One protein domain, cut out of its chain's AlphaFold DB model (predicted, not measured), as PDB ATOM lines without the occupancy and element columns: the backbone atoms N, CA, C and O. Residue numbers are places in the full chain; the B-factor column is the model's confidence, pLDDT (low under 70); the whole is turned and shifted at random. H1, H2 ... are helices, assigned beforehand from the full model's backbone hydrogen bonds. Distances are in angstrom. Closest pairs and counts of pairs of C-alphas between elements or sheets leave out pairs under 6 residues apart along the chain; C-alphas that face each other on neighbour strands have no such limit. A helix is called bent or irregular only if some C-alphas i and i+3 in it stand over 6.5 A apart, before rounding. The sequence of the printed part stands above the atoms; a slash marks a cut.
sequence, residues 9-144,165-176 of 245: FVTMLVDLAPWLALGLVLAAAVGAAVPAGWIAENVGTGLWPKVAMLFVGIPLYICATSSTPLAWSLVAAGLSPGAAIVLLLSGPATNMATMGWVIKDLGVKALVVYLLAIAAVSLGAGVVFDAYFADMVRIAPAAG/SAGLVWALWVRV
ATOM      1  N   PHE A   9       1.981  27.535  -2.621       71.50
ATOM      2  CA  PHE A   9       2.031  26.276  -1.875       71.50
ATOM      3  C   PHE A   9       3.443  25.763  -1.599       71.50
ATOM      4  O   PHE A   9       3.636  25.088  -0.593       71.50
ATOM      5  N   VAL A  10       4.432  26.052  -2.450       68.19
ATOM      6  CA  VAL A  10       5.778  25.481  -2.285       68.19
ATOM      7  C   VAL A  10       6.669  26.407  -1.472       68.19
ATOM      8  O   VAL A  10       7.221  25.967  -0.468       68.19
ATOM      9  N   THR A  11       6.797  27.689  -1.832       69.19
ATOM     10  CA  THR A  11       7.759  28.567  -1.136       69.19
ATOM     11  C   THR A  11       7.333  28.865   0.301       69.19
ATOM     12  O   THR A  11       8.149  28.729   1.206       69.19
ATOM     13  N   MET A  12       6.044  29.131   0.546       72.62
ATOM     14  CA  MET A  12       5.533  29.359   1.909       72.62
ATOM     15  C   MET A  12       5.718  28.134   2.809       72.62
ATOM     16  O   MET A  12       6.131  28.254   3.961       72.62
ATOM     17  N   LEU A  13       5.442  26.939   2.282       71.25
ATOM     18  CA  LEU A  13       5.547  25.706   3.053       71.25
ATOM     19  C   LEU A  13       7.009  25.336   3.325       71.25
ATOM     20  O   LEU A  13       7.323  24.899   4.429       71.25
ATOM     21  N   VAL A  14       7.911  25.567   2.366       71.69
ATOM     22  CA  VAL A  14       9.362  25.372   2.540       71.69
ATOM     23  C   VAL A  14       9.947  26.347   3.570       71.69
ATOM     24  O   VAL A  14      10.864  25.966   4.303       71.69
ATOM     25  N   ASP A  15       9.416  27.566   3.679       71.94
ATOM     26  CA  ASP A  15       9.843  28.534   4.698       71.94
ATOM     27  C   ASP A  15       9.265  28.237   6.095       71.94
ATOM     28  O   ASP A  15       9.945  28.455   7.101       71.94
ATOM     29  N   LEU A  16       8.054  27.671   6.180       73.56
ATOM     30  CA  LEU A  16       7.416  27.259   7.442       73.56
ATOM     31  C   LEU A  16       7.918  25.899   7.961       73.56
ATOM     32  O   LEU A  16       7.939  25.670   9.172       73.56
ATOM     33  N   ALA A  17       8.341  24.999   7.067       78.06
ATOM     34  CA  ALA A  17       8.797  23.642   7.376       78.06
ATOM     35  C   ALA A  17       9.844  23.539   8.508       78.06
ATOM     36  O   ALA A  17       9.645  22.709   9.397       78.06
ATOM     37  N   PRO A  18      10.934  24.335   8.554       76.00
ATOM     38  CA  PRO A  18      11.918  24.224   9.637       76.00
ATOM     39  C   PRO A  18      11.344  24.607  11.007       76.00
ATOM     40  O   PRO A  18      11.648  23.951  12.002       76.00
ATOM     41  N   TRP A  19      10.473  25.618  11.061       73.38
ATOM     42  CA  TRP A  19       9.791  26.021  12.293       73.38
ATOM     43  C   TRP A  19       8.762  24.981  12.748       73.38
ATOM     44  O   TRP A  19       8.670  24.676  13.937       73.38
ATOM     45  N   LEU A  20       8.029  24.385  11.801       73.06
ATOM     46  CA  LEU A  20       7.120  23.264  12.054       73.06
ATOM     47  C   LEU A  20       7.865  22.049  12.621       73.06
ATOM     48  O   LEU A  20       7.432  21.478  13.622       73.06
ATOM     49  N   ALA A  21       8.995  21.681  12.011       78.69
ATOM     50  CA  ALA A  21       9.831  20.573  12.465       78.69
ATOM     51  C   ALA A  21      10.356  20.815  13.884       78.69
ATOM     52  O   ALA A  21      10.266  19.928  14.730       78.69
ATOM     53  N   LEU A  22      10.849  22.026  14.162       77.56
ATOM     54  CA  LEU A  22      11.329  22.402  15.488       77.56
ATOM     55  C   LEU A  22      10.218  22.296  16.541       77.56
ATOM     56  O   LEU A  22      10.437  21.701  17.593       77.56
ATOM     57  N   GLY A  23       9.017  22.803  16.244       73.56
ATOM     58  CA  GLY A  23       7.861  22.691  17.140       73.56
ATOM     59  C   GLY A  23       7.459  21.240  17.419       73.56
ATOM     60  O   GLY A  23       7.174  20.894  18.562       73.56
ATOM     61  N   LEU A  24       7.503  20.372  16.402       76.06
ATOM     62  CA  LEU A  24       7.190  18.949  16.549       76.06
ATOM     63  C   LEU A  24       8.239  18.207  17.389       76.06
ATOM     64  O   LEU A  24       7.883  17.412  18.256       76.06
ATOM     65  N   VAL A  25       9.525  18.493  17.168       81.38
ATOM     66  CA  VAL A  25      10.624  17.926  17.965       81.38
ATOM     67  C   VAL A  25      10.526  18.384  19.417       81.38
ATOM     68  O   VAL A  25      10.659  17.562  20.319       81.38
ATOM     69  N   LEU A  26      10.242  19.667  19.656       76.25
ATOM     70  CA  LEU A  26      10.027  20.188  21.005       76.25
ATOM     71  C   LEU A  26       8.812  19.536  21.674       76.25
ATOM     72  O   LEU A  26       8.907  19.145  22.831       76.25
ATOM     73  N   ALA A  27       7.701  19.351  20.957       73.75
ATOM     74  CA  ALA A  27       6.522  18.669  21.489       73.75
ATOM     75  C   ALA A  27       6.819  17.214  21.880       73.75
ATOM     76  O   ALA A  27       6.409  16.776  22.956       73.75
ATOM     77  N   ALA A  28       7.566  16.492  21.040       78.88
ATOM     78  CA  ALA A  28       8.010  15.132  21.329       78.88
ATOM     79  C   ALA A  28       8.978  15.088  22.522       78.88
ATOM     80  O   ALA A  28       8.839  14.232  23.392       78.88
ATOM     81  N   ALA A  29       9.920  16.032  22.601       81.00
ATOM     82  CA  ALA A  29      10.866  16.130  23.708       81.00
ATOM     83  C   ALA A  29      10.161  16.437  25.035       81.00
ATOM     84  O   ALA A  29      10.444  15.785  26.034       81.00
ATOM     85  N   VAL A  30       9.214  17.380  25.049       72.38
ATOM     86  CA  VAL A  30       8.423  17.712  26.244       72.38
ATOM     87  C   VAL A  30       7.552  16.528  26.661       72.38
ATOM     88  O   VAL A  30       7.545  16.182  27.838       72.38
ATOM     89  N   GLY A  31       6.883  15.862  25.714       71.31
ATOM     90  CA  GLY A  31       6.084  14.667  26.005       71.31
ATOM     91  C   GLY A  31       6.909  13.485  26.528       71.31
ATOM     92  O   GLY A  31       6.408  12.705  27.330       71.31
ATOM     93  N   ALA A  32       8.175  13.362  26.115       77.94
ATOM     94  CA  ALA A  32       9.089  12.332  26.611       77.94
ATOM     95  C   ALA A  32       9.758  12.702  27.948       77.94
ATOM     96  O   ALA A  32      10.049  11.818  28.751       77.94
ATOM     97  N   ALA A  33      10.029  13.989  28.185       77.50
ATOM     98  CA  ALA A  33      10.745  14.470  29.366       77.50
ATOM     99  C   ALA A  33       9.830  14.751  30.567       77.50
ATOM    100  O   ALA A  33      10.295  14.692  31.705       77.50
ATOM    101  N   VAL A  34       8.553  15.075  30.336       71.44
ATOM    102  CA  VAL A  34       7.598  15.429  31.392       71.44
ATOM    103  C   VAL A  34       6.600  14.283  31.596       71.44
ATOM    104  O   VAL A  34       5.700  14.109  30.773       71.44
ATOM    105  N   PRO A  35       6.726  13.495  32.679       67.06
ATOM    106  CA  PRO A  35       5.787  12.419  32.970       67.06
ATOM    107  C   PRO A  35       4.395  12.967  33.313       67.06
ATOM    108  O   PRO A  35       4.250  14.049  33.891       67.06
ATOM    109  N   ALA A  36       3.365  12.194  32.962       64.69
ATOM    110  CA  ALA A  36       1.973  12.558  33.191       64.69
ATOM    111  C   ALA A  36       1.709  12.830  34.682       64.69
ATOM    112  O   ALA A  36       1.967  11.976  35.526       64.69
ATOM    113  N   GLY A  37       1.200  14.024  34.999       64.69
ATOM    114  CA  GLY A  37       0.829  14.424  36.359       64.69
ATOM    115  C   GLY A  37       1.845  15.318  37.072       64.69
ATOM    116  O   GLY A  37       1.450  16.051  37.975       64.69
ATOM    117  N   TRP A  38       3.105  15.379  36.618       71.62
ATOM    118  CA  TRP A  38       4.131  16.219  37.259       71.62
ATOM    119  C   TRP A  38       3.783  17.713  37.193       71.62
ATOM    120  O   TRP A  38       4.001  18.469  38.139       71.62
ATOM    121  N   ILE A  39       3.178  18.149  36.083       71.25
ATOM    122  CA  ILE A  39       2.691  19.527  35.934       71.25
ATOM    123  C   ILE A  39       1.489  19.784  36.848       71.25
ATOM    124  O   ILE A  39       1.390  20.860  37.435       71.25
ATOM    125  N   ALA A  40       0.589  18.810  36.994       68.50
ATOM    126  CA  ALA A  40      -0.600  18.968  37.824       68.50
ATOM    127  C   ALA A  40      -0.239  19.127  39.312       68.50
ATOM    128  O   ALA A  40      -0.836  19.967  39.984       68.50
ATOM    129  N   GLU A  41       0.759  18.379  39.798       69.31
ATOM    130  CA  GLU A  41       1.236  18.453  41.186       69.31
ATOM    131  C   GLU A  41       2.094  19.698  41.466       69.31
ATOM    132  O   GLU A  41       1.912  20.337  42.502       69.31
ATOM    133  N   ASN A  42       2.982  20.096  40.543       69.62
ATOM    134  CA  ASN A  42       3.953  21.170  40.808       69.62
ATOM    135  C   ASN A  42       3.516  22.560  40.321       69.62
ATOM    136  O   ASN A  42       3.927  23.570  40.891       69.62
ATOM    137  N   VAL A  43       2.731  22.641  39.244       71.69
ATOM    138  CA  VAL A  43       2.326  23.914  38.614       71.69
ATOM    139  C   VAL A  43       0.886  24.287  38.992       71.69
ATOM    140  O   VAL A  43       0.528  25.469  38.997       71.69
ATOM    141  N   GLY A  44       0.068  23.296  39.360       67.12
ATOM    142  CA  GLY A  44      -1.333  23.471  39.733       67.12
ATOM    143  C   GLY A  44      -2.237  23.828  38.546       67.12
ATOM    144  O   GLY A  44      -1.826  23.852  37.389       67.12
ATOM    145  N   THR A  45      -3.511  24.110  38.820       70.44
ATOM    146  CA  THR A  45      -4.529  24.462  37.804       70.44
ATOM    147  C   THR A  45      -4.936  25.937  37.831       70.44
ATOM    148  O   THR A  45      -5.811  26.358  37.076       70.44
ATOM    149  N   GLY A  46      -4.301  26.735  38.692       79.88
ATOM    150  CA  GLY A  46      -4.660  28.132  38.926       79.88
ATOM    151  C   GLY A  46      -4.309  29.090  37.780       79.88
ATOM    152  O   GLY A  46      -4.005  28.709  36.649       79.88
ATOM    153  N   LEU A  47      -4.327  30.388  38.083       84.25
ATOM    154  CA  LEU A  47      -3.956  31.447  37.133       84.25
ATOM    155  C   LEU A  47      -2.472  31.406  36.730       84.25
ATOM    156  O   LEU A  47      -2.128  31.804  35.619       84.25
ATOM    157  N   TRP A  48      -1.605  30.893  37.606       86.06
ATOM    158  CA  TRP A  48      -0.156  30.857  37.405       86.06
ATOM    159  C   TRP A  48       0.280  30.115  36.123       86.06
ATOM    160  O   TRP A  48       0.976  30.723  35.310       86.06
ATOM    161  N   PRO A  49      -0.184  28.878  35.846       85.56
ATOM    162  CA  PRO A  49       0.119  28.189  34.591       85.56
ATOM    163  C   PRO A  49      -0.350  28.938  33.340       85.56
ATOM    164  O   PRO A  49       0.331  28.901  32.319       85.56
ATOM    165  N   LYS A  50      -1.490  29.640  33.401       90.19
ATOM    166  CA  LYS A  50      -2.027  30.402  32.259       90.19
ATOM    167  C   LYS A  50      -1.106  31.578  31.918       90.19
ATOM    168  O   LYS A  50      -0.788  31.798  30.754       90.19
ATOM    169  N   VAL A  51      -0.617  32.284  32.939       90.12
ATOM    170  CA  VAL A  51       0.360  33.374  32.779       90.12
ATOM    171  C   VAL A  51       1.718  32.836  32.323       90.12
ATOM    172  O   VAL A  51       2.313  33.393  31.405       90.12
ATOM    173  N   ALA A  52       2.191  31.726  32.895       88.44
ATOM    174  CA  ALA A  52       3.440  31.096  32.470       88.44
ATOM    175  C   ALA A  52       3.393  30.696  30.985       88.44
ATOM    176  O   ALA A  52       4.316  31.006  30.236       88.44
ATOM    177  N   MET A  53       2.293  30.087  30.532       87.56
ATOM    178  CA  MET A  53       2.107  29.721  29.125       87.56
ATOM    179  C   MET A  53       2.003  30.932  28.196       87.56
ATOM    180  O   MET A  53       2.492  30.860  27.074       87.56
ATOM    181  N   LEU A  54       1.439  32.053  28.653       88.56
ATOM    182  CA  LEU A  54       1.461  33.309  27.898       88.56
ATOM    183  C   LEU A  54       2.903  33.788  27.658       88.56
ATOM    184  O   LEU A  54       3.258  34.131  26.533       88.56
ATOM    185  N   PHE A  55       3.747  33.767  28.693       87.31
ATOM    186  CA  PHE A  55       5.158  34.150  28.565       87.31
ATOM    187  C   PHE A  55       5.979  33.170  27.741       87.31
ATOM    188  O   PHE A  55       6.928  33.598  27.093       87.31
ATOM    189  N   VAL A  56       5.627  31.885  27.750       84.00
ATOM    190  CA  VAL A  56       6.239  30.884  26.871       84.00
ATOM    191  C   VAL A  56       5.770  31.077  25.427       84.00
ATOM    192  O   VAL A  56       6.588  30.967  24.524       84.00
ATOM    193  N   GLY A  57       4.505  31.427  25.190       80.81
ATOM    194  CA  GLY A  57       3.954  31.652  23.849       80.81
ATOM    195  C   GLY A  57       4.569  32.847  23.116       80.81
ATOM    196  O   GLY A  57       4.786  32.771  21.911       80.81
ATOM    197  N   ILE A  58       4.933  33.917  23.836       80.81
ATOM    198  CA  ILE A  58       5.557  35.120  23.253       80.81
ATOM    199  C   ILE A  58       6.850  34.812  22.456       80.81
ATOM    200  O   ILE A  58       6.923  35.201  21.290       80.81
ATOM    201  N   PRO A  59       7.880  34.150  23.026       74.75
ATOM    202  CA  PRO A  59       9.090  33.767  22.299       74.75
ATOM    203  C   PRO A  59       8.875  32.547  21.399       74.75
ATOM    204  O   PRO A  59       9.605  32.365  20.422       74.75
ATOM    205  N   LEU A  60       7.891  31.704  21.717       73.50
ATOM    206  CA  LEU A  60       7.606  30.479  20.989       73.50
ATOM    207  C   LEU A  60       6.666  30.779  19.809       73.50
ATOM    208  O   LEU A  60       5.491  30.420  19.807       73.50
ATOM    209  N   TYR A  61       7.205  31.448  18.787       71.06
ATOM    210  CA  TYR A  61       6.490  31.722  17.540       71.06
ATOM    211  C   TYR A  61       6.246  30.421  16.762       71.06
ATOM    212  O   TYR A  61       7.085  29.951  15.993       71.06
ATOM    213  N   ILE A  62       5.090  29.808  17.000       72.25
ATOM    214  CA  ILE A  62       4.688  28.532  16.414       72.25
ATOM    215  C   ILE A  62       3.328  28.724  15.736       72.25
ATOM    216  O   ILE A  62       2.426  29.368  16.268       72.25
ATOM    217  N   CYS A  63       3.177  28.181  14.530       74.62
ATOM    218  CA  CYS A  63       1.918  28.235  13.792       74.62
ATOM    219  C   CYS A  63       0.867  27.308  14.425       74.62
ATOM    220  O   CYS A  63       1.203  26.259  14.969       74.62
ATOM    221  N   ALA A  64      -0.417  27.679  14.317       75.88
ATOM    222  CA  ALA A  64      -1.546  26.968  14.940       75.88
ATOM    223  C   ALA A  64      -1.500  25.438  14.733       75.88
ATOM    224  O   ALA A  64      -1.822  24.657  15.631       75.88
ATOM    225  N   THR A  65      -1.035  25.009  13.558       78.88
ATOM    226  CA  THR A  65      -0.885  23.602  13.179       78.88
ATOM    227  C   THR A  65       0.100  22.839  14.068       78.88
ATOM    228  O   THR A  65      -0.177  21.699  14.429       78.88
ATOM    229  N   SER A  66       1.230  23.437  14.450       77.06
ATOM    230  CA  SER A  66       2.227  22.804  15.329       77.06
ATOM    231  C   SER A  66       2.002  23.105  16.808       77.06
ATOM    232  O   SER A  66       2.391  22.299  17.652       77.06
ATOM    233  N   SER A  67       1.324  24.201  17.150       83.25
ATOM    234  CA  SER A  67       0.965  24.484  18.541       83.25
ATOM    235  C   SER A  67      -0.162  23.579  19.049       83.25
ATOM    236  O   SER A  67      -0.228  23.323  20.243       83.25
ATOM    237  N   THR A  68      -1.017  23.049  18.168       85.81
ATOM    238  CA  THR A  68      -2.095  22.108  18.531       85.81
ATOM    239  C   THR A  68      -1.580  20.792  19.143       85.81
ATOM    240  O   THR A  68      -1.988  20.475  20.262       85.81
ATOM    241  N   PRO A  69      -0.665  20.029  18.506       79.88
ATOM    242  CA  PRO A  69      -0.120  18.811  19.113       79.88
ATOM    243  C   PRO A  69       0.724  19.100  20.362       79.88
ATOM    244  O   PRO A  69       0.722  18.295  21.288       79.88
ATOM    245  N   LEU A  70       1.396  20.256  20.423       83.25
ATOM    246  CA  LEU A  70       2.123  20.699  21.616       83.25
ATOM    247  C   LEU A  70       1.172  21.000  22.786       83.25
ATOM    248  O   LEU A  70       1.402  20.576  23.913       83.25
ATOM    249  N   ALA A  71       0.080  21.717  22.523       87.06
ATOM    250  CA  ALA A  71      -0.956  21.998  23.508       87.06
ATOM    251  C   ALA A  71      -1.573  20.697  24.035       87.06
ATOM    252  O   ALA A  71      -1.736  20.541  25.244       87.06
ATOM    253  N   TRP A  72      -1.843  19.739  23.144       83.38
ATOM    254  CA  TRP A  72      -2.331  18.422  23.535       83.38
ATOM    255  C   TRP A  72      -1.333  17.667  24.415       83.38
ATOM    256  O   TRP A  72      -1.732  17.153  25.456       83.38
ATOM    257  N   SER A  73      -0.043  17.635  24.054       79.88
ATOM    258  CA  SER A  73       0.981  16.941  24.848       79.88
ATOM    259  C   SER A  73       1.180  17.566  26.235       79.88
ATOM    260  O   SER A  73       1.392  16.850  27.211       79.88
ATOM    261  N   LEU A  74       1.039  18.887  26.354       81.94
ATOM    262  CA  LEU A  74       1.084  19.596  27.633       81.94
ATOM    263  C   LEU A  74      -0.145  19.305  28.507       81.94
ATOM    264  O   LEU A  74      -0.001  19.058  29.705       81.94
ATOM    265  N   VAL A  75      -1.349  19.304  27.928       82.81
ATOM    266  CA  VAL A  75      -2.582  18.926  28.647       82.81
ATOM    267  C   VAL A  75      -2.508  17.469  29.097       82.81
ATOM    268  O   VAL A  75      -2.804  17.164  30.250       82.81
ATOM    269  N   ALA A  76      -2.013  16.593  28.225       77.94
ATOM    270  CA  ALA A  76      -1.701  15.203  28.525       77.94
ATOM    271  C   ALA A  76      -0.707  15.041  29.690       77.94
ATOM    272  O   ALA A  76      -0.865  14.142  30.513       77.94
ATOM    273  N   ALA A  77       0.282  15.932  29.797       75.88
ATOM    274  CA  ALA A  77       1.221  15.974  30.915       75.88
ATOM    275  C   ALA A  77       0.600  16.507  32.228       75.88
ATOM    276  O   ALA A  77       1.242  16.460  33.281       75.88
ATOM    277  N   GLY A  78      -0.652  16.980  32.200       77.06
ATOM    278  CA  GLY A  78      -1.396  17.468  33.364       77.06
ATOM    279  C   GLY A  78      -1.578  18.987  33.424       77.06
ATOM    280  O   GLY A  78      -2.016  19.504  34.452       77.06
ATOM    281  N   LEU A  79      -1.257  19.723  32.354       84.06
ATOM    282  CA  LEU A  79      -1.519  21.162  32.272       84.06
ATOM    283  C   LEU A  79      -3.035  21.453  32.225       84.06
ATOM    284  O   LEU A  79      -3.802  20.729  31.592       84.06
ATOM    285  N   SER A  80      -3.479  22.551  32.855       88.19
ATOM    286  CA  SER A  80      -4.871  23.021  32.732       88.19
ATOM    287  C   SER A  80      -5.241  23.263  31.252       88.19
ATOM    288  O   SER A  80      -4.508  23.978  30.558       88.19
ATOM    289  N   PRO A  81      -6.397  22.758  30.772       88.19
ATOM    290  CA  PRO A  81      -6.885  23.001  29.412       88.19
ATOM    291  C   PRO A  81      -6.974  24.490  29.055       88.19
ATOM    292  O   PRO A  81      -6.656  24.891  27.938       88.19
ATOM    293  N   GLY A  82      -7.331  25.340  30.024       89.19
ATOM    294  CA  GLY A  82      -7.356  26.789  29.830       89.19
ATOM    295  C   GLY A  82      -5.976  27.397  29.558       89.19
ATOM    296  O   GLY A  82      -5.867  28.333  28.771       89.19
ATOM    297  N   ALA A  83      -4.907  26.860  30.158       89.69
ATOM    298  CA  ALA A  83      -3.539  27.315  29.893       89.69
ATOM    299  C   ALA A  83      -3.065  26.920  28.484       89.69
ATOM    300  O   ALA A  83      -2.351  27.685  27.837       89.69
ATOM    301  N   ALA A  84      -3.527  25.775  27.979       90.12
ATOM    302  CA  ALA A  84      -3.304  25.374  26.595       90.12
ATOM    303  C   ALA A  84      -4.014  26.313  25.604       90.12
ATOM    304  O   ALA A  84      -3.410  26.717  24.615       90.12
ATOM    305  N   ILE A  85      -5.244  26.754  25.899       90.81
ATOM    306  CA  ILE A  85      -5.930  27.784  25.098       90.81
ATOM    307  C   ILE A  85      -5.146  29.100  25.094       90.81
ATOM    308  O   ILE A  85      -4.993  29.707  24.037       90.81
ATOM    309  N   VAL A  86      -4.596  29.526  26.236       91.50
ATOM    310  CA  VAL A  86      -3.765  30.743  26.301       91.50
ATOM    311  C   VAL A  86      -2.520  30.615  25.420       91.50
ATOM    312  O   VAL A  86      -2.191  31.548  24.684       91.50
ATOM    313  N   LEU A  87      -1.852  29.457  25.434       89.44
ATOM    314  CA  LEU A  87      -0.729  29.176  24.533       89.44
ATOM    315  C   LEU A  87      -1.163  29.257  23.057       89.44
ATOM    316  O   LEU A  87      -0.507  29.915  22.253       89.44
ATOM    317  N   LEU A  88      -2.295  28.635  22.713       89.31
ATOM    318  CA  LEU A  88      -2.829  28.611  21.348       89.31
ATOM    319  C   LEU A  88      -3.260  29.992  20.841       89.31
ATOM    320  O   LEU A  88      -3.123  30.266  19.651       89.31
ATOM    321  N   LEU A  89      -3.768  30.858  21.721       89.44
ATOM    322  CA  LEU A  89      -4.189  32.212  21.361       89.44
ATOM    323  C   LEU A  89      -3.001  33.175  21.259       89.44
ATOM    324  O   LEU A  89      -2.965  34.024  20.371       89.44
ATOM    325  N   SER A  90      -2.018  33.026  22.148       88.19
ATOM    326  CA  SER A  90      -0.831  33.884  22.180       88.19
ATOM    327  C   SER A  90       0.130  33.621  21.019       88.19
ATOM    328  O   SER A  90       0.591  34.582  20.412       88.19
ATOM    329  N   GLY A  91       0.362  32.358  20.640       81.88
ATOM    330  CA  GLY A  91       1.324  31.969  19.597       81.88
ATOM    331  C   GLY A  91       1.190  32.708  18.248       81.88
ATOM    332  O   GLY A  91       2.163  33.315  17.793       81.88
ATOM    333  N   PRO A  92       0.015  32.714  17.586       75.38
ATOM    334  CA  PRO A  92      -0.175  33.460  16.338       75.38
ATOM    335  C   PRO A  92      -0.252  34.976  16.556       75.38
ATOM    336  O   PRO A  92       0.080  35.741  15.649       75.38
ATOM    337  N   ALA A  93      -0.685  35.417  17.740       79.06
ATOM    338  CA  ALA A  93      -0.816  36.830  18.069       79.06
ATOM    339  C   ALA A  93       0.550  37.508  18.275       79.06
ATOM    340  O   ALA A  93       0.690  38.706  18.036       79.06
ATOM    341  N   THR A  94       1.585  36.755  18.656       74.00
ATOM    342  CA  THR A  94       2.929  37.286  18.912       74.00
ATOM    343  C   THR A  94       3.880  37.088  17.732       74.00
ATOM    344  O   THR A  94       5.047  36.731  17.893       74.00
ATOM    345  N   ASN A  95       3.398  37.340  16.513       77.44
ATOM    346  CA  ASN A  95       4.224  37.228  15.317       77.44
ATOM    347  C   ASN A  95       5.309  38.321  15.277       77.44
ATOM    348  O   ASN A  95       5.013  39.507  15.093       77.44
ATOM    349  N   MET A  96       6.579  37.910  15.379       68.12
ATOM    350  CA  MET A  96       7.750  38.798  15.354       68.12
ATOM    351  C   MET A  96       7.797  39.690  14.102       68.12
ATOM    352  O   MET A  96       8.181  40.857  14.199       68.12
ATOM    353  N   ALA A  97       7.346  39.191  12.945       65.69
ATOM    354  CA  ALA A  97       7.286  39.977  11.714       65.69
ATOM    355  C   ALA A  97       6.267  41.125  11.822       65.69
ATOM    356  O   ALA A  97       6.563  42.258  11.443       65.69
ATOM    357  N   THR A  98       5.094  40.860  12.408       70.31
ATOM    358  CA  THR A  98       4.079  41.901  12.638       70.31
ATOM    359  C   THR A  98       4.496  42.880  13.730       70.31
ATOM    360  O   THR A  98       4.283  44.079  13.574       70.31
ATOM    361  N   MET A  99       5.173  42.417  14.787       77.31
ATOM    362  CA  MET A  99       5.681  43.312  15.831       77.31
ATOM    363  C   MET A  99       6.736  44.274  15.297       77.31
ATOM    364  O   MET A  99       6.692  45.458  15.625       77.31
ATOM    365  N   GLY A 100       7.649  43.800  14.444       79.50
ATOM    366  CA  GLY A 100       8.654  44.656  13.813       79.50
ATOM    367  C   GLY A 100       8.027  45.782  12.988       79.50
ATOM    368  O   GLY A 100       8.492  46.920  13.052       79.50
ATOM    369  N   TRP A 101       6.940  45.487  12.270       80.75
ATOM    370  CA  TRP A 101       6.194  46.491  11.514       80.75
ATOM    371  C   TRP A 101       5.445  47.475  12.430       80.75
ATOM    372  O   TRP A 101       5.596  48.685  12.284       80.75
ATOM    373  N   VAL A 102       4.744  46.977  13.457       81.50
ATOM    374  CA  VAL A 102       4.018  47.813  14.437       81.50
ATOM    375  C   VAL A 102       4.959  48.751  15.199       81.50
ATOM    376  O   VAL A 102       4.616  49.908  15.432       81.50
ATOM    377  N   ILE A 103       6.162  48.297  15.562       83.69
ATOM    378  CA  ILE A 103       7.160  49.142  16.234       83.69
ATOM    379  C   ILE A 103       7.619  50.283  15.323       83.69
ATOM    380  O   ILE A 103       7.800  51.398  15.814       83.69
ATOM    381  N   LYS A 104       7.816  50.019  14.023       82.06
ATOM    382  CA  LYS A 104       8.271  51.039  13.066       82.06
ATOM    383  C   LYS A 104       7.194  52.082  12.770       82.06
ATOM    384  O   LYS A 104       7.533  53.259  12.728       82.06
ATOM    385  N   ASP A 105       5.939  51.662  12.622       86.44
ATOM    386  CA  ASP A 105       4.869  52.552  12.152       86.44
ATOM    387  C   ASP A 105       4.052  53.181  13.295       86.44
ATOM    388  O   ASP A 105       3.677  54.349  13.211       86.44
ATOM    389  N   LEU A 106       3.785  52.447  14.384       84.19
ATOM    390  CA  LEU A 106       2.949  52.913  15.506       84.19
ATOM    391  C   LEU A 106       3.750  53.194  16.792       84.19
ATOM    392  O   LEU A 106       3.243  53.824  17.726       84.19
ATOM    393  N   GLY A 107       5.004  52.746  16.861       88.19
ATOM    394  CA  GLY A 107       5.883  52.950  18.010       88.19
ATOM    395  C   GLY A 107       5.629  52.002  19.191       88.19
ATOM    396  O   GLY A 107       4.656  51.252  19.267       88.19
ATOM    397  N   VAL A 108       6.536  52.052  20.170       86.25
ATOM    398  CA  VAL A 108       6.587  51.097  21.297       86.25
ATOM    399  C   VAL A 108       5.355  51.180  22.209       86.25
ATOM    400  O   VAL A 108       4.919  50.169  22.751       86.25
ATOM    401  N   LYS A 109       4.745  52.363  22.356       89.56
ATOM    402  CA  LYS A 109       3.541  52.530  23.192       89.56
ATOM    403  C   LYS A 109       2.355  51.729  22.646       89.56
ATOM    404  O   LYS A 109       1.662  51.076  23.419       89.56
ATOM    405  N   ALA A 110       2.159  51.739  21.327       87.31
ATOM    406  CA  ALA A 110       1.109  50.958  20.678       87.31
ATOM    407  C   ALA A 110       1.367  49.449  20.805       87.31
ATOM    408  O   ALA A 110       0.432  48.694  21.066       87.31
ATOM    409  N   LEU A 111       2.631  49.021  20.714       86.38
ATOM    410  CA  LEU A 111       3.011  47.624  20.932       86.38
ATOM    411  C   LEU A 111       2.642  47.138  22.340       86.38
ATOM    412  O   LEU A 111       2.097  46.049  22.488       86.38
ATOM    413  N   VAL A 112       2.917  47.938  23.374       88.75
ATOM    414  CA  VAL A 112       2.584  47.567  24.759       88.75
ATOM    415  C   VAL A 112       1.075  47.408  24.928       88.75
ATOM    416  O   VAL A 112       0.631  46.409  25.487       88.75
ATOM    417  N   VAL A 113       0.275  48.338  24.399       90.88
ATOM    418  CA  VAL A 113      -1.195  48.237  24.456       90.88
ATOM    419  C   VAL A 113      -1.692  47.000  23.703       90.88
ATOM    420  O   VAL A 113      -2.554  46.288  24.212       90.88
ATOM    421  N   TYR A 114      -1.118  46.703  22.537       88.12
ATOM    422  CA  TYR A 114      -1.433  45.504  21.758       88.12
ATOM    423  C   TYR A 114      -1.148  44.212  22.539       88.12
ATOM    424  O   TYR A 114      -2.022  43.352  22.659       88.12
ATOM    425  N   LEU A 115       0.040  44.102  23.139       88.12
ATOM    426  CA  LEU A 115       0.427  42.955  23.963       88.12
ATOM    427  C   LEU A 115      -0.470  42.795  25.191       88.12
ATOM    428  O   LEU A 115      -0.880  41.679  25.509       88.12
ATOM    429  N   LEU A 116      -0.810  43.897  25.861       90.50
ATOM    430  CA  LEU A 116      -1.716  43.878  27.010       90.50
ATOM    431  C   LEU A 116      -3.133  43.454  26.611       90.50
ATOM    432  O   LEU A 116      -3.760  42.687  27.340       90.50
ATOM    433  N   ALA A 117      -3.627  43.899  25.454       91.50
ATOM    434  CA  ALA A 117      -4.929  43.486  24.940       91.50
ATOM    435  C   ALA A 117      -4.961  41.978  24.651       91.50
ATOM    436  O   ALA A 117      -5.885  41.289  25.087       91.50
ATOM    437  N   ILE A 118      -3.925  41.444  23.993       90.50
ATOM    438  CA  ILE A 118      -3.798  39.999  23.757       90.50
ATOM    439  C   ILE A 118      -3.729  39.250  25.082       90.50
ATOM    440  O   ILE A 118      -4.461  38.280  25.264       90.50
ATOM    441  N   ALA A 119      -2.890  39.695  26.019       91.19
ATOM    442  CA  ALA A 119      -2.761  39.071  27.329       91.19
ATOM    443  C   ALA A 119      -4.114  39.011  28.055       91.19
ATOM    444  O   ALA A 119      -4.508  37.946  28.525       91.19
ATOM    445  N   ALA A 120      -4.855  40.121  28.085       93.56
ATOM    446  CA  ALA A 120      -6.157  40.199  28.739       93.56
ATOM    447  C   ALA A 120      -7.188  39.257  28.099       93.56
ATOM    448  O   ALA A 120      -7.841  38.492  28.810       93.56
ATOM    449  N   VAL A 121      -7.304  39.264  26.767       93.38
ATOM    450  CA  VAL A 121      -8.257  38.402  26.047       93.38
ATOM    451  C   VAL A 121      -7.882  36.929  26.194       93.38
ATOM    452  O   VAL A 121      -8.750  36.104  26.469       93.38
ATOM    453  N   SER A 122      -6.597  36.593  26.078       92.81
ATOM    454  CA  SER A 122      -6.113  35.209  26.170       92.81
ATOM    455  C   SER A 122      -6.302  34.636  27.571       92.81
ATOM    456  O   SER A 122      -6.808  33.525  27.720       92.81
ATOM    457  N   LEU A 123      -5.938  35.398  28.608       93.56
ATOM    458  CA  LEU A 123      -6.130  34.985  29.998       93.56
ATOM    459  C   LEU A 123      -7.616  34.903  30.348       93.56
ATOM    460  O   LEU A 123      -8.030  33.922  30.960       93.56
ATOM    461  N   GLY A 124      -8.420  35.879  29.917       93.50
ATOM    462  CA  GLY A 124      -9.870  35.859  30.105       93.50
ATOM    463  C   GLY A 124     -10.507  34.625  29.468       93.50
ATOM    464  O   GLY A 124     -11.213  33.879  30.144       93.50
ATOM    465  N   ALA A 125     -10.178  34.345  28.204       92.81
ATOM    466  CA  ALA A 125     -10.642  33.153  27.503       92.81
ATOM    467  C   ALA A 125     -10.182  31.863  28.196       92.81
ATOM    468  O   ALA A 125     -10.988  30.960  28.387       92.81
ATOM    469  N   GLY A 126      -8.924  31.783  28.637       92.00
ATOM    470  CA  GLY A 126      -8.396  30.616  29.347       92.00
ATOM    471  C   GLY A 126      -9.045  30.376  30.713       92.00
ATOM    472  O   GLY A 126      -9.223  29.226  31.109       92.00
ATOM    473  N   VAL A 127      -9.416  31.433  31.444       92.25
ATOM    474  CA  VAL A 127     -10.143  31.322  32.723       92.25
ATOM    475  C   VAL A 127     -11.579  30.869  32.489       92.25
ATOM    476  O   VAL A 127     -12.029  29.931  33.140       92.25
ATOM    477  N   VAL A 128     -12.276  31.487  31.532       93.06
ATOM    478  CA  VAL A 128     -13.646  31.103  31.164       93.06
ATOM    479  C   VAL A 128     -13.675  29.659  30.661       93.06
ATOM    480  O   VAL A 128     -14.518  28.875  31.082       93.06
ATOM    481  N   PHE A 129     -12.721  29.270  29.816       91.31
ATOM    482  CA  PHE A 129     -12.646  27.910  29.293       91.31
ATOM    483  C   PHE A 129     -12.441  26.878  30.406       91.31
ATOM    484  O   PHE A 129     -13.120  25.857  30.434       91.31
ATOM    485  N   ASP A 130     -11.545  27.154  31.351       89.94
ATOM    486  CA  ASP A 130     -11.298  26.258  32.484       89.94
ATOM    487  C   ASP A 130     -12.517  26.177  33.426       89.94
ATOM    488  O   ASP A 130     -12.775  25.126  33.996       89.94
ATOM    489  N   ALA A 131     -13.313  27.246  33.540       87.75
ATOM    490  CA  ALA A 131     -14.519  27.256  34.369       87.75
ATOM    491  C   ALA A 131     -15.683  26.426  33.792       87.75
ATOM    492  O   ALA A 131     -16.451  25.856  34.561       87.75
ATOM    493  N   TYR A 132     -15.829  26.360  32.463       87.31
ATOM    494  CA  TYR A 132     -16.967  25.684  31.814       87.31
ATOM    495  C   TYR A 132     -16.613  24.356  31.128       87.31
ATOM    496  O   TYR A 132     -17.479  23.497  30.990       87.31
ATOM    497  N   PHE A 133     -15.367  24.178  30.678       85.50
ATOM    498  CA  PHE A 133     -14.970  23.079  29.787       85.50
ATOM    499  C   PHE A 133     -13.804  22.231  30.314       85.50
ATOM    500  O   PHE A 133     -13.414  21.265  29.653       85.50
ATOM    501  N   ALA A 134     -13.246  22.538  31.494       78.69
ATOM    502  CA  ALA A 134     -12.121  21.773  32.041       78.69
ATOM    503  C   ALA A 134     -12.448  20.287  32.241       78.69
ATOM    504  O   ALA A 134     -11.603  19.439  31.951       78.69
ATOM    505  N   ASP A 135     -13.663  19.968  32.689       76.38
ATOM    506  CA  ASP A 135     -14.073  18.585  32.946       76.38
ATOM    507  C   ASP A 135     -14.209  17.763  31.660       76.38
ATOM    508  O   ASP A 135     -13.843  16.592  31.644       76.38
ATOM    509  N   MET A 136     -14.643  18.371  30.548       77.44
ATOM    510  CA  MET A 136     -14.735  17.667  29.259       77.44
ATOM    511  C   MET A 136     -13.360  17.268  28.719       77.44
ATOM    512  O   MET A 136     -13.198  16.178  28.174       77.44
ATOM    513  N   VAL A 137     -12.358  18.138  28.869       75.06
ATOM    514  CA  VAL A 137     -11.017  17.900  28.313       75.06
ATOM    515  C   VAL A 137     -10.202  16.931  29.175       75.06
ATOM    516  O   VAL A 137      -9.397  16.174  28.640       75.06
ATOM    517  N   ARG A 138     -10.438  16.880  30.494       65.38
ATOM    518  CA  ARG A 138      -9.733  15.967  31.415       65.38
ATOM    519  C   ARG A 138      -9.997  14.479  31.173       65.38
ATOM    520  O   ARG A 138      -9.192  13.653  31.592       65.38
ATOM    521  N   ILE A 139     -11.098  14.135  30.508       57.78
ATOM    522  CA  ILE A 139     -11.501  12.743  30.249       57.78
ATOM    523  C   ILE A 139     -10.852  12.204  28.965       57.78
ATOM    524  O   ILE A 139     -10.869  11.000  28.737       57.78
ATOM    525  N   ALA A 140     -10.255  13.057  28.125       58.47
ATOM    526  CA  ALA A 140      -9.581  12.607  26.915       58.47
ATOM    527  C   ALA A 140      -8.167  12.099  27.262       58.47
ATOM    528  O   ALA A 140      -7.286  12.905  27.574       58.47
ATOM    529  N   PRO A 141      -7.912  10.776  27.253       52.16
ATOM    530  CA  PRO A 141      -6.623  10.259  27.665       52.16
ATOM    531  C   PRO A 141      -5.548  10.680  26.659       52.16
ATOM    532  O   PRO A 141      -5.643  10.427  25.457       52.16
ATOM    533  N   ALA A 142      -4.473  11.247  27.202       55.03
ATOM    534  CA  ALA A 142      -3.186  11.510  26.563       55.03
ATOM    535  C   ALA A 142      -2.658  10.376  25.663       55.03
ATOM    536  O   ALA A 142      -1.897  10.618  24.731       55.03
ATOM    537  N   ALA A 143      -3.049   9.136  25.956       50.44
ATOM    538  CA  ALA A 143      -2.529   7.924  25.338       50.44
ATOM    539  C   ALA A 143      -3.310   7.448  24.093       50.44
ATOM    540  O   ALA A 143      -2.914   6.461  23.479       50.44
ATOM    541  N   GLY A 144      -4.405   8.112  23.700       50.56
ATOM    542  CA  GLY A 144      -5.338   7.584  22.689       50.56
ATOM    543  C   GLY A 144      -4.983   7.807  21.212       50.56
ATOM    544  O   GLY A 144      -5.698   7.311  20.351       50.56
ATOM    545  N   SER A 165       5.904  13.195   7.145       78.25
ATOM    546  CA  SER A 165       7.350  13.101   7.388       78.25
ATOM    547  C   SER A 165       8.153  13.089   6.086       78.25
ATOM    548  O   SER A 165       9.142  13.812   5.990       78.25
ATOM    549  N   ALA A 166       7.703  12.374   5.049       81.94
ATOM    550  CA  ALA A 166       8.329  12.408   3.727       81.94
ATOM    551  C   ALA A 166       8.263  13.806   3.090       81.94
ATOM    552  O   ALA A 166       9.256  14.266   2.529       81.94
ATOM    553  N   GLY A 167       7.134  14.509   3.223       80.75
ATOM    554  CA  GLY A 167       6.970  15.890   2.764       80.75
ATOM    555  C   GLY A 167       7.874  16.875   3.507       80.75
ATOM    556  O   GLY A 167       8.503  17.721   2.874       80.75
ATOM    557  N   LEU A 168       8.010  16.730   4.830       77.19
ATOM    558  CA  LEU A 168       8.925  17.522   5.661       77.19
ATOM    559  C   LEU A 168      10.389  17.268   5.294       77.19
ATOM    560  O   LEU A 168      11.147  18.216   5.103       77.19
ATOM    561  N   VAL A 169      10.779  16.000   5.142       80.88
ATOM    562  CA  VAL A 169      12.129  15.614   4.714       80.88
ATOM    563  C   VAL A 169      12.413  16.134   3.309       80.88
ATOM    564  O   VAL A 169      13.484  16.687   3.081       80.88
ATOM    565  N   TRP A 170      11.461  16.028   2.379       81.50
ATOM    566  CA  TRP A 170      11.596  16.577   1.031       81.50
ATOM    567  C   TRP A 170      11.727  18.104   1.045       81.50
ATOM    568  O   TRP A 170      12.637  18.630   0.410       81.50
ATOM    569  N   ALA A 171      10.894  18.818   1.808       74.75
ATOM    570  CA  ALA A 171      10.948  20.275   1.923       74.75
ATOM    571  C   ALA A 171      12.274  20.756   2.541       74.75
ATOM    572  O   ALA A 171      12.919  21.664   2.010       74.75
ATOM    573  N   LEU A 172      12.730  20.103   3.614       76.88
ATOM    574  CA  LEU A 172      14.035  20.369   4.218       76.88
ATOM    575  C   LEU A 172      15.173  20.027   3.248       76.88
ATOM    576  O   LEU A 172      16.129  20.787   3.126       76.88
ATOM    577  N   TRP A 173      15.067  18.934   2.497       77.12
ATOM    578  CA  TRP A 173      16.080  18.531   1.527       77.12
ATOM    579  C   TRP A 173      16.147  19.451   0.308       77.12
ATOM    580  O   TRP A 173      17.244  19.754  -0.149       77.12
ATOM    581  N   VAL A 174      15.021  19.952  -0.200       71.19
ATOM    582  CA  VAL A 174      14.993  20.975  -1.260       71.19
ATOM    583  C   VAL A 174      15.626  22.279  -0.770       71.19
ATOM    584  O   VAL A 174      16.340  22.920  -1.536       71.19
ATOM    585  N   ARG A 175      15.450  22.629   0.511       66.94
ATOM    586  CA  ARG A 175      16.085  23.804   1.125       66.94
ATOM    587  C   ARG A 175      17.591  23.636   1.356       66.94
ATOM    588  O   ARG A 175      18.345  24.581   1.155       66.94
ATOM    589  N   VAL A 176      18.033  22.453   1.792       67.31
ATOM    590  CA  VAL A 176      19.450  22.152   2.092       67.31
ATOM    591  C   VAL A 176      20.227  21.752   0.833       67.31
ATOM    592  O   VAL A 176      21.456  21.827   0.816       67.31
TER     593      VAL A 176
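What this domain is: This is residues 9 to 144 and 165 to 176 of the 245 residues of an uncharacterized protein of Planctomycetes bacterium (UniProt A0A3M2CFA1). This is a flat slab of helices: H1, H4, H5 and H7 stand side by side in a rough row, and H3 packs on H5 and H7. At one side H8 packs at a slant on residues 13 to 21 of H1; at the other, H6 folds back into H7 as a V-shaped hairpin. The printed part has 148 residues with eight named helices, H1 to H8 in order, and no named strand; its class is all helix. It is compact, with a radius of gyration of the C-alphas of 16.8 A, and spans 44 by 42 by 22 A.

Where its parts are: Find C-alpha 9 at (2.031, 26.276, -1.875); from there H1, residues 9 to 33, runs 34.5 A, with a kink of 44 degrees near residue 16. Next come H2, residues 38 to 42, and H3, residues 47 to 57. H4, residues 64 to 76, covers 18.0 A and H5, residues 81 to 93, 18.9 A. After H6, residues 96 to 105, look for C-alpha 107 at (5.883, 52.950, 18.010): H7, residues 107 to 138, runs 42.3 A from there, with a kink of 68 degrees near residue 132. H8, residues 165 to 176, ends at C-alpha 176, (19.450, 22.152, 2.092). H7 is irregular, with C-alphas 132 and 135 7.7 A apart; H1 and H5 only just are, at 6.9 A for C-alphas 15 and 18 and 6.55 A for 89 and 92.

How they stand to each other: Start at H1, whose residues 20 to 31 touch H4 at a shallow tilt of 9 degrees, the same way; the closest C-alphas, of Ala 27 and Leu 70, are 4.8 A apart. H8 touches H1 at a steep tilt of 61 degrees, closest at the C-alphas of Val 14 and Ala 171, 5.4 A. H2 touches no helix. H3 touches H5 at a shallow tilt of 30 degrees, with the C-alphas of Lys 50 and Ala 83 closest at 4.2 A. Residues 119 to 127 of H7 touch H3, closest at the C-alphas of Lys 50 and Leu 123, 6.6 A. H4 and H5 form a helical hairpin at 21 degrees, with the C-alphas of Ala 71 and Ala 84 closest at 5.1 A. H5 and H7 touch, opposite ways at 30 degrees, with the C-alphas of Gly 82 and Gly 126 closest at 4.0 A. H6 and H7 form a helical hairpin at 35.4 degrees, only just steep, closest at the C-alphas of Ile 103 and Leu 111, 6.4 A. Each O i to N i+4 pair is within hydrogen-bond range in H2, H3, H6 and H8, against 18 of 21 in H1, 7 of 9 in H4, 7 of 9 in H5 and 25 of 28 in H7.

The domain as a whole: The two C-alphas farthest apart, of Asp 105 and Gly 144, are 47.3 A apart. Residues 145 to 164 are not printed, and C-alphas 144 and 165 stand 20.6 A apart across the cut. Of the links printed whole, none is long. The mean pLDDT of the printed part is 79.4; 20 residues are under 70, among them residues 138 to 144.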